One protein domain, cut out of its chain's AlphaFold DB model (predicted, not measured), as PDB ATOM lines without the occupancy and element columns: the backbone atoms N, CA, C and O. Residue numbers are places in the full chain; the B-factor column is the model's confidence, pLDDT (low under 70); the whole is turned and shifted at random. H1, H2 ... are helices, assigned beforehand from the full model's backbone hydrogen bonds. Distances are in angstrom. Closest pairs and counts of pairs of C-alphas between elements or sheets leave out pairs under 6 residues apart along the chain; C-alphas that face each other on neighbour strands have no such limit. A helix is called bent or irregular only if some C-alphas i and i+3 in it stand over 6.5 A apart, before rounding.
ATOM      1  N   MET A   2     207.622 233.863 296.448       44.81
ATOM      2  CA  MET A   2     209.007 233.817 296.987       44.81
ATOM      3  C   MET A   2     209.118 233.978 298.517       44.81
ATOM      4  O   MET A   2     209.726 233.138 299.170       44.81
ATOM      5  N   PHE A   3     208.480 235.003 299.094       51.03
ATOM      6  CA  PHE A   3     208.569 235.294 300.534       51.03
ATOM      7  C   PHE A   3     208.092 234.141 301.437       51.03
ATOM      8  O   PHE A   3     208.727 233.868 302.447       51.03
ATOM      9  N   ALA A   4     207.021 233.434 301.054       51.91
ATOM     10  CA  ALA A   4     206.462 232.336 301.847       51.91
ATOM     11  C   ALA A   4     207.346 231.076 301.801       51.91
ATOM     12  O   ALA A   4     207.550 230.417 302.820       51.91
ATOM     13  N   ALA A   5     207.926 230.779 300.631       57.34
ATOM     14  CA  ALA A   5     208.897 229.696 300.478       57.34
ATOM     15  C   ALA A   5     210.187 229.983 301.268       57.34
ATOM     16  O   ALA A   5     210.704 229.099 301.946       57.34
ATOM     17  N   ALA A   6     210.658 231.237 301.250       64.94
ATOM     18  CA  ALA A   6     211.802 231.671 302.048       64.94
ATOM     19  C   ALA A   6     211.545 231.520 303.557       64.94
ATOM     20  O   ALA A   6     212.388 230.964 304.257       64.94
ATOM     21  N   THR A   7     210.376 231.931 304.068       70.44
ATOM     22  CA  THR A   7     210.036 231.734 305.490       70.44
ATOM     23  C   THR A   7     209.892 230.261 305.876       70.44
ATOM     24  O   THR A   7     210.296 229.896 306.975       70.44
ATOM     25  N   GLY A   8     209.384 229.403 304.981       70.69
ATOM     26  CA  GLY A   8     209.314 227.956 305.218       70.69
ATOM     27  C   GLY A   8     210.699 227.312 305.336       70.69
ATOM     28  O   GLY A   8     210.975 226.612 306.309       70.69
ATOM     29  N   LEU A   9     211.602 227.617 304.396       68.88
ATOM     30  CA  LEU A   9     212.993 227.149 304.428       68.88
ATOM     31  C   LEU A   9     213.747 227.651 305.668       68.88
ATOM     32  O   LEU A   9     214.401 226.862 306.344       68.88
ATOM     33  N   LEU A  10     213.621 228.939 306.003       75.69
ATOM     34  CA  LEU A  10     214.251 229.513 307.196       75.69
ATOM     35  C   LEU A  10     213.712 228.887 308.493       75.69
ATOM     36  O   LEU A  10     214.497 228.629 309.402       75.69
ATOM     37  N   GLY A  11     212.411 228.585 308.565       81.56
ATOM     38  CA  GLY A  11     211.810 227.870 309.695       81.56
ATOM     39  C   GLY A  11     212.370 226.455 309.864       81.56
ATOM     40  O   GLY A  11     212.807 226.095 310.956       81.56
ATOM     41  N   GLY A  12     212.435 225.674 308.779       76.62
ATOM     42  CA  GLY A  12     213.008 224.323 308.801       76.62
ATOM     43  C   GLY A  12     214.484 224.304 309.215       76.62
ATOM     44  O   GLY A  12     214.879 223.517 310.076       76.62
ATOM     45  N   VAL A  13     215.291 225.223 308.670       75.00
ATOM     46  CA  VAL A  13     216.711 225.372 309.037       75.00
ATOM     47  C   VAL A  13     216.872 225.794 310.500       75.00
ATOM     48  O   VAL A  13     217.724 225.237 311.193       75.00
ATOM     49  N   ALA A  14     216.048 226.717 311.006       77.44
ATOM     50  CA  ALA A  14     216.106 227.156 312.402       77.44
ATOM     51  C   ALA A  14     215.780 226.022 313.391       77.44
ATOM     52  O   ALA A  14     216.491 225.857 314.383       77.44
ATOM     53  N   ILE A  15     214.759 225.206 313.102       75.12
ATOM     54  CA  ILE A  15     214.401 224.037 313.924       75.12
ATOM     55  C   ILE A  15     215.543 223.013 313.917       75.12
ATOM     56  O   ILE A  15     215.976 222.572 314.983       75.12
ATOM     57  N   HIS A  16     216.079 222.674 312.740       77.88
ATOM     58  CA  HIS A  16     217.196 221.735 312.625       77.88
ATOM     59  C   HIS A  16     218.440 222.223 313.388       77.88
ATOM     60  O   HIS A  16     219.037 221.462 314.150       77.88
ATOM     61  N   TRP A  17     218.792 223.507 313.250       80.31
ATOM     62  CA  TRP A  17     219.928 224.104 313.955       80.31
ATOM     63  C   TRP A  17     219.739 224.089 315.476       80.31
ATOM     64  O   TRP A  17     220.680 223.771 316.201       80.31
ATOM     65  N   TYR A  18     218.530 224.383 315.969       81.44
ATOM     66  CA  TYR A  18     218.222 224.364 317.401       81.44
ATOM     67  C   TYR A  18     218.390 222.962 318.004       81.44
ATOM     68  O   TYR A  18     219.101 222.805 318.999       81.44
ATOM     69  N   TYR A  19     217.821 221.933 317.365       73.94
ATOM     70  CA  TYR A  19     217.992 220.536 317.789       73.94
ATOM     71  C   TYR A  19     219.460 220.090 317.747       73.94
ATOM     72  O   TYR A  19     219.938 219.461 318.696       73.94
ATOM     73  N   TRP A  20     220.200 220.452 316.693       75.12
ATOM     74  CA  TRP A  20     221.618 220.108 316.568       75.12
ATOM     75  C   TRP A  20     222.477 220.775 317.652       75.12
ATOM     76  O   TRP A  20     223.324 220.120 318.261       75.12
ATOM     77  N   HIS A  21     222.230 222.055 317.955       76.56
ATOM     78  CA  HIS A  21     222.902 222.746 319.058       76.56
ATOM     79  C   HIS A  21     222.567 222.106 320.410       76.56
ATOM     80  O   HIS A  21     223.475 221.836 321.193       76.56
ATOM     81  N   PHE A  22     221.295 221.814 320.687       75.62
ATOM     82  CA  PHE A  22     220.891 221.225 321.967       75.62
ATOM     83  C   PHE A  22     221.573 219.863 322.213       75.62
ATOM     84  O   PHE A  22     222.119 219.622 323.291       75.62
ATOM     85  N   ALA A  23     221.649 219.016 321.179       67.44
ATOM     86  CA  ALA A  23     222.361 217.737 321.225       67.44
ATOM     87  C   ALA A  23     223.896 217.873 321.347       67.44
ATOM     88  O   ALA A  23     224.559 216.951 321.826       67.44
ATOM     89  N   TRP A  24     224.475 219.004 320.927       76.12
ATOM     90  CA  TRP A  24     225.912 219.277 321.037       76.12
ATOM     91  C   TRP A  24     226.327 219.718 322.448       76.12
ATOM     92  O   TRP A  24     227.368 219.291 322.945       76.12
ATOM     93  N   TRP A  25     225.519 220.558 323.103       81.06
ATOM     94  CA  TRP A  25     225.853 221.140 324.411       81.06
ATOM     95  C   TRP A  25     225.586 220.205 325.603       81.06
ATOM     96  O   TRP A  25     226.183 220.393 326.663       81.06
ATOM     97  N   HIS A  26     224.759 219.167 325.436       79.44
ATOM     98  CA  HIS A  26     224.413 218.214 326.498       79.44
ATOM     99  C   HIS A  26     224.905 216.781 326.188       79.44
ATOM    100  O   HIS A  26     224.109 215.911 325.825       79.44
ATOM    101  N   PRO A  27     226.209 216.475 326.366       70.75
ATOM    102  CA  PRO A  27     226.802 215.203 325.936       70.75
ATOM    103  C   PRO A  27     226.213 213.956 326.616       70.75
ATOM    104  O   PRO A  27     226.220 212.890 326.011       70.75
ATOM    105  N   GLN A  28     225.649 214.075 327.824       75.94
ATOM    106  CA  GLN A  28     224.962 212.961 328.499       75.94
ATOM    107  C   GLN A  28     223.664 212.558 327.777       75.94
ATOM    108  O   GLN A  28     223.351 211.375 327.665       75.94
ATOM    109  N   HIS A  29     222.946 213.528 327.200       66.50
ATOM    110  CA  HIS A  29     221.770 213.251 326.374       66.50
ATOM    111  C   HIS A  29     222.170 212.620 325.038       66.50
ATOM    112  O   HIS A  29     221.397 211.854 324.477       66.50
ATOM    113  N   ARG A  30     223.387 212.879 324.542       65.62
ATOM    114  CA  ARG A  30     223.872 212.361 323.254       65.62
ATOM    115  C   ARG A  30     223.917 210.831 323.198       65.62
ATOM    116  O   ARG A  30     223.654 210.286 322.136       65.62
ATOM    117  N   GLN A  31     224.212 210.149 324.307       61.41
ATOM    118  CA  GLN A  31     224.191 208.679 324.360       61.41
ATOM    119  C   GLN A  31     222.759 208.136 324.407       61.41
ATOM    120  O   GLN A  31     222.416 207.311 323.571       61.41
ATOM    121  N   VAL A  32     221.883 208.697 325.253       59.56
ATOM    122  CA  VAL A  32     220.448 208.345 325.260       59.56
ATOM    123  C   VAL A  32     219.820 208.558 323.879       59.56
ATOM    124  O   VAL A  32     219.099 207.685 323.400       59.56
ATOM    125  N   LEU A  33     220.132 209.679 323.218       62.41
ATOM    126  CA  LEU A  33     219.703 209.947 321.850       62.41
ATOM    127  C   LEU A  33     220.276 208.925 320.869       62.41
ATOM    128  O   LEU A  33     219.482 208.396 320.114       62.41
ATOM    129  N   VAL A  34     221.580 208.616 320.874       65.06
ATOM    130  CA  VAL A  34     222.184 207.620 319.958       65.06
ATOM    131  C   VAL A  34     221.592 206.221 320.144       65.06
ATOM    132  O   VAL A  34     221.260 205.582 319.150       65.06
ATOM    133  N   ASP A  35     221.377 205.774 321.382       64.38
ATOM    134  CA  ASP A  35     220.800 204.454 321.670       64.38
ATOM    135  C   ASP A  35     219.306 204.378 321.283       64.38
ATOM    136  O   ASP A  35     218.806 203.316 320.913       64.38
ATOM    137  N   HIS A  36     218.597 205.517 321.287       60.50
ATOM    138  CA  HIS A  36     217.247 205.651 320.720       60.50
ATOM    139  C   HIS A  36     217.253 206.020 319.219       60.50
ATOM    140  O   HIS A  36     216.211 205.932 318.570       60.50
ATOM    141  N   TRP A  37     218.413 206.342 318.627       53.03
ATOM    142  CA  TRP A  37     218.608 206.631 317.195       53.03
ATOM    143  C   TRP A  37     218.729 205.352 316.357       53.03
ATOM    144  O   TRP A  37     219.323 205.347 315.275       53.03
ATOM    145  N   ASN A  38     218.103 204.266 316.815       55.97
ATOM    146  CA  ASN A  38     217.703 203.180 315.933       55.97
ATOM    147  C   ASN A  38     216.878 203.799 314.794       55.97
ATOM    148  O   ASN A  38     215.829 204.396 315.033       55.97
ATOM    149  N   ALA A  39     217.405 203.740 313.568       54.69
ATOM    150  CA  ALA A  39     217.123 204.759 312.555       54.69
ATOM    151  C   ALA A  39     215.636 204.920 312.187       54.69
ATOM    152  O   ALA A  39     215.234 206.015 311.802       54.69
ATOM    153  N   GLY A  40     214.819 203.870 312.347       57.19
ATOM    154  CA  GLY A  40     213.370 203.919 312.128       57.19
ATOM    155  C   GLY A  40     212.614 204.844 313.091       57.19
ATOM    156  O   GLY A  40     211.761 205.612 312.655       57.19
ATOM    157  N   THR A  41     212.942 204.832 314.387       60.72
ATOM    158  CA  THR A  41     212.133 205.503 315.427       60.72
ATOM    159  C   THR A  41     212.169 207.028 315.321       60.72
ATOM    160  O   THR A  41     211.216 207.699 315.706       60.72
ATOM    161  N   ILE A  42     213.264 207.587 314.791       57.12
ATOM    162  CA  ILE A  42     213.427 209.033 314.582       57.12
ATOM    163  C   ILE A  42     213.147 209.421 313.123       57.12
ATOM    164  O   ILE A  42     212.602 210.499 312.889       57.12
ATOM    165  N   SER A  43     213.426 208.564 312.131       60.16
ATOM    166  CA  SER A  43     213.052 208.878 310.745       60.16
ATOM    167  C   SER A  43     211.535 208.967 310.570       60.16
ATOM    168  O   SER A  43     211.079 209.877 309.886       60.16
ATOM    169  N   GLN A  44     210.748 208.119 311.239       69.94
ATOM    170  CA  GLN A  44     209.288 208.113 311.119       69.94
ATOM    171  C   GLN A  44     208.625 209.466 311.474       69.94
ATOM    172  O   GLN A  44     207.923 209.997 310.615       69.94
ATOM    173  N   PRO A  45     208.848 210.101 312.649       65.44
ATOM    174  CA  PRO A  45     208.269 211.417 312.944       65.44
ATOM    175  C   PRO A  45     208.859 212.562 312.101       65.44
ATOM    176  O   PRO A  45     208.143 213.523 311.811       65.44
ATOM    177  N   PHE A  46     210.122 212.483 311.665       69.50
ATOM    178  CA  PHE A  46     210.700 213.479 310.747       69.50
ATOM    179  C   PHE A  46     210.128 213.371 309.324       69.50
ATOM    180  O   PHE A  46     209.869 214.393 308.693       69.50
ATOM    181  N   LEU A  47     209.856 212.156 308.839       70.62
ATOM    182  CA  LEU A  47     209.122 211.923 307.597       70.62
ATOM    183  C   LEU A  47     207.672 212.392 307.737       70.62
ATOM    184  O   LEU A  47     207.218 213.172 306.909       70.62
ATOM    185  N   LEU A  48     206.968 212.003 308.805       72.19
ATOM    186  CA  LEU A  48     205.565 212.372 309.027       72.19
ATOM    187  C   LEU A  48     205.371 213.896 309.106       72.19
ATOM    188  O   LEU A  48     204.475 214.442 308.467       72.19
ATOM    189  N   SER A  49     206.240 214.601 309.840       72.62
ATOM    190  CA  SER A  49     206.222 216.071 309.906       72.62
ATOM    191  C   SER A  49     206.685 216.736 308.603       72.62
ATOM    192  O   SER A  49     206.160 217.791 308.246       72.62
ATOM    193  N   GLY A  50     207.593 216.106 307.850       75.62
ATOM    194  CA  GLY A  50     207.958 216.511 306.492       75.62
ATOM    195  C   GLY A  50     206.775 216.431 305.523       75.62
ATOM    196  O   GLY A  50     206.432 217.433 304.897       75.62
ATOM    197  N   PHE A  51     206.102 215.279 305.449       72.06
ATOM    198  CA  PHE A  51     204.904 215.073 304.630       72.06
ATOM    199  C   PHE A  51     203.760 216.002 305.045       72.06
ATOM    200  O   PHE A  51     203.187 216.669 304.187       72.06
ATOM    201  N   ALA A  52     203.480 216.146 306.345       74.69
ATOM    202  CA  ALA A  52     202.495 217.110 306.837       74.69
ATOM    203  C   ALA A  52     202.849 218.553 306.427       74.69
ATOM    204  O   ALA A  52     201.981 219.301 305.978       74.69
ATOM    205  N   GLY A  53     204.129 218.938 306.500       79.56
ATOM    206  CA  GLY A  53     204.621 220.234 306.026       79.56
ATOM    207  C   GLY A  53     204.449 220.439 304.517       79.56
ATOM    208  O   GLY A  53     204.057 221.527 304.090       79.56
ATOM    209  N   VAL A  54     204.675 219.399 303.706       75.19
ATOM    210  CA  VAL A  54     204.440 219.418 302.251       75.19
ATOM    211  C   VAL A  54     202.948 219.542 301.935       75.19
ATOM    212  O   VAL A  54     202.580 220.395 301.131       75.19
ATOM    213  N   ILE A  55     202.082 218.773 302.601       76.75
ATOM    214  CA  ILE A  55     200.622 218.805 302.410       76.75
ATOM    215  C   ILE A  55     200.055 220.179 302.800       76.75
ATOM    216  O   ILE A  55     199.368 220.817 302.001       76.75
ATOM    217  N   VAL A  56     200.403 220.698 303.983       82.75
ATOM    218  CA  VAL A  56     199.991 222.043 304.428       82.75
ATOM    219  C   VAL A  56     200.544 223.125 303.491       82.75
ATOM    220  O   VAL A  56     199.827 224.067 303.146       82.75
ATOM    221  N   GLY A  57     201.782 222.975 303.012       83.69
ATOM    222  CA  GLY A  57     202.389 223.862 302.017       83.69
ATOM    223  C   GLY A  57     201.658 223.854 300.669       83.69
ATOM    224  O   GLY A  57     201.420 224.921 300.097       83.69
ATOM    225  N   ALA A  58     201.246 222.681 300.185       75.06
ATOM    226  CA  ALA A  58     200.483 222.512 298.951       75.06
ATOM    227  C   ALA A  58     199.074 223.115 299.069       75.06
ATOM    228  O   ALA A  58     198.671 223.897 298.205       75.06
ATOM    229  N   ILE A  59     198.364 222.852 300.173       83.31
ATOM    230  CA  ILE A  59     197.047 223.441 300.468       83.31
ATOM    231  C   ILE A  59     197.148 224.973 300.541       83.31
ATOM    232  O   ILE A  59     196.368 225.680 299.896       83.31
ATOM    233  N   ALA A  60     198.144 225.511 301.252       79.94
ATOM    234  CA  ALA A  60     198.383 226.952 301.317       79.94
ATOM    235  C   ALA A  60     198.697 227.548 299.930       79.94
ATOM    236  O   ALA A  60     198.177 228.611 299.578       79.94
ATOM    237  N   CYS A  61     199.497 226.854 299.112       87.25
ATOM    238  CA  CYS A  61     199.797 227.263 297.741       87.25
ATOM    239  C   CYS A  61     198.534 227.294 296.864       87.25
ATOM    240  O   CYS A  61     198.289 228.290 296.179       87.25
ATOM    241  N   PHE A  62     197.692 226.259 296.941       84.62
ATOM    242  CA  PHE A  62     196.432 226.157 296.204       84.62
ATOM    243  C   PHE A  62     195.436 227.257 296.598       84.62
ATOM    244  O   PHE A  62     194.865 227.917 295.727       84.62
ATOM    245  N   LEU A  63     195.272 227.528 297.898       89.06
ATOM    246  CA  LEU A  63     194.408 228.604 298.395       89.06
ATOM    247  C   LEU A  63     194.879 229.984 297.905       89.06
ATOM    248  O   LEU A  63     194.073 230.767 297.391       89.06
ATOM    249  N   ILE A  64     196.185 230.266 297.981       85.38
ATOM    250  CA  ILE A  64     196.780 231.511 297.464       85.38
ATOM    251  C   ILE A  64     196.614 231.602 295.937       85.38
ATOM    252  O   ILE A  64     196.230 232.656 295.425       85.38
ATOM    253  N   GLY A  65     196.841 230.508 295.207       86.06
ATOM    254  CA  GLY A  65     196.638 230.424 293.759       86.06
ATOM    255  C   GLY A  65     195.190 230.710 293.353       86.06
ATOM    256  O   GLY A  65     194.949 231.513 292.451       86.06
ATOM    257  N   ARG A  66     194.214 230.148 294.076       83.12
ATOM    258  CA  ARG A  66     192.775 230.365 293.851       83.12
ATOM    259  C   ARG A  66     192.347 231.812 294.121       83.12
ATOM    260  O   ARG A  66     191.505 232.343 293.395       83.12
ATOM    261  N   ILE A  67     192.933 232.468 295.124       88.88
ATOM    262  CA  ILE A  67     192.731 233.905 295.381       88.88
ATOM    263  C   ILE A  67     193.336 234.739 294.240       88.88
ATOM    264  O   ILE A  67     192.674 235.636 293.715       88.88
ATOM    265  N   TRP A  68     194.555 234.420 293.802       90.12
ATOM    266  CA  TRP A  68     195.245 235.163 292.745       90.12
ATOM    267  C   TRP A  68     194.549 235.029 291.381       90.12
ATOM    268  O   TRP A  68     194.344 236.030 290.697       90.12
ATOM    269  N   ALA A  69     194.075 233.830 291.029       85.25
ATOM    270  CA  ALA A  69     193.270 233.594 289.830       85.25
ATOM    271  C   ALA A  69     191.965 234.416 289.826       85.25
ATOM    272  O   ALA A  69     191.611 235.012 288.808       85.25
ATOM    273  N   ARG A  70     191.278 234.524 290.976       86.69
ATOM    274  CA  ARG A  70     190.085 235.380 291.130       86.69
ATOM    275  C   ARG A  70     190.402 236.867 290.930       86.69
ATOM    276  O   ARG A  70     189.623 237.564 290.282       86.69
ATOM    277  N   ILE A  71     191.542 237.347 291.430       91.00
ATOM    278  CA  ILE A  71     191.985 238.739 291.238       91.00
ATOM    279  C   ILE A  71     192.263 239.024 289.753       91.00
ATOM    280  O   ILE A  71     191.765 240.017 289.221       91.00
ATOM    281  N   TRP A  72     192.961 238.131 289.043       85.19
ATOM    282  CA  TRP A  72     193.179 238.284 287.599       85.19
ATOM    283  C   TRP A  72     191.886 238.214 286.780       85.19
ATOM    284  O   TRP A  72     191.730 238.995 285.841       85.19
ATOM    285  N   ALA A  73     190.927 237.362 287.155       82.31
ATOM    286  CA  ALA A  73     189.615 237.311 286.508       82.31
ATOM    287  C   ALA A  73     188.830 238.633 286.661       82.31
ATOM    288  O   ALA A  73     188.233 239.116 285.695       82.31
ATOM    289  N   LEU A  74     188.871 239.263 287.843       89.31
ATOM    290  CA  LEU A  74     188.266 240.581 288.090       89.31
ATOM    291  C   LEU A  74     188.934 241.689 287.255       89.31
ATOM    292  O   LEU A  74     188.245 242.511 286.640       89.31
ATOM    293  N   ILE A  75     190.268 241.683 287.167       87.75
ATOM    294  CA  ILE A  75     191.030 242.625 286.331       87.75
ATOM    295  C   ILE A  75     190.672 242.431 284.847       87.75
ATOM    296  O   ILE A  75     190.313 243.399 284.175       87.75
ATOM    297  N   ALA A  76     190.662 241.192 284.346       78.88
ATOM    298  CA  ALA A  76     190.278 240.886 282.967       78.88
ATOM    299  C   ALA A  76     188.840 241.337 282.644       78.88
ATOM    300  O   ALA A  76     188.599 241.941 281.597       78.88
ATOM    301  N   SER A  77     187.897 241.122 283.568       81.81
ATOM    302  CA  SER A  77     186.490 241.522 283.410       81.81
ATOM    303  C   SER A  77     186.313 243.043 283.307       81.81
ATOM    304  O   SER A  77     185.574 243.524 282.447       81.81
TER     305      SER A  77
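AT A GLANCE: This is residues 2 to 77 of the 432 residues of an uncharacterized protein of Rhodospirillaceae bacterium (UniProt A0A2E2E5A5). The model is a narrow, open U with unequal arms: the long helix H3 makes one arm and the longest axis, the shorter H1 runs back alongside it as the other arm, and the short helix H2 crosses the closed end as the base. The arms come near each other toward the open end of the U, the space between them is empty nearer H2, and residues 62 to 77 of H3 stick out beyond H1. The printed part has 76 residues with three named helices in the order H1, H2, H3 and no named strand, and its class is all helix. It is extended, with a radius of gyration of the C-alphas of 19.2 A and spans of 66 by 23 by 10 A.

IN THESE COORDINATES: H3, the longest helix, covers residues 39 to 77 and measures 56.0 A from C-alpha 39 at (217.123, 204.759, 312.555) to C-alpha 77 at (186.490, 241.522, 283.410). It is neither bent nor irregular, but only just: C-alphas 39 and 42 are 6.0 A apart. H1 covers residues 2 to 25, 34.6 A long, and begins with C-alpha 2 at (209.007, 233.817, 296.987). H2 covers residues 27 to 36 and is 14.5 A long. It too is neither bent nor irregular, but only just, with C-alphas 28 and 31 at 6.0 A.

HOW THE PARTS SIT: H3 touches no helix, but H3 and H1 are near each other, with 9 pairs of C-alphas within 10 A. H3 and H2 are close but not clearly touching; their closest C-alphas, those of Ile 42 and His 36, are 8.0 A apart. The lines of H2 and H3 are about perpendicular, at 88 degrees. H1 and H2 only just touch, with 3 pairs of C-alphas within 8 A, and touch only at the corner by their link, H1 with residues 23 to 24 alone. Their closest C-alphas are those of Ala 23 and Arg 30, 5.9 A apart, and their lines are only just about perpendicular, at 71 degrees. In H1 every O i to N i+4 pair is within hydrogen-bond range, against 34 of 35 in H3 and 4 of 6 in H2.

THE WHOLE: The C-alphas farthest apart are those of Gln 28 and Ser 77, 65.8 A, while those of Met 2 and Ser 77, the first and last printed, are 27.4 A apart. The printed part has no cut, and both links, H1 to H2 and H2 to H3, are tight. The mean pLDDT of the printed part is 73.4, and it is under 70 at residues 2 to 6, 9, 23 and 29 to 46.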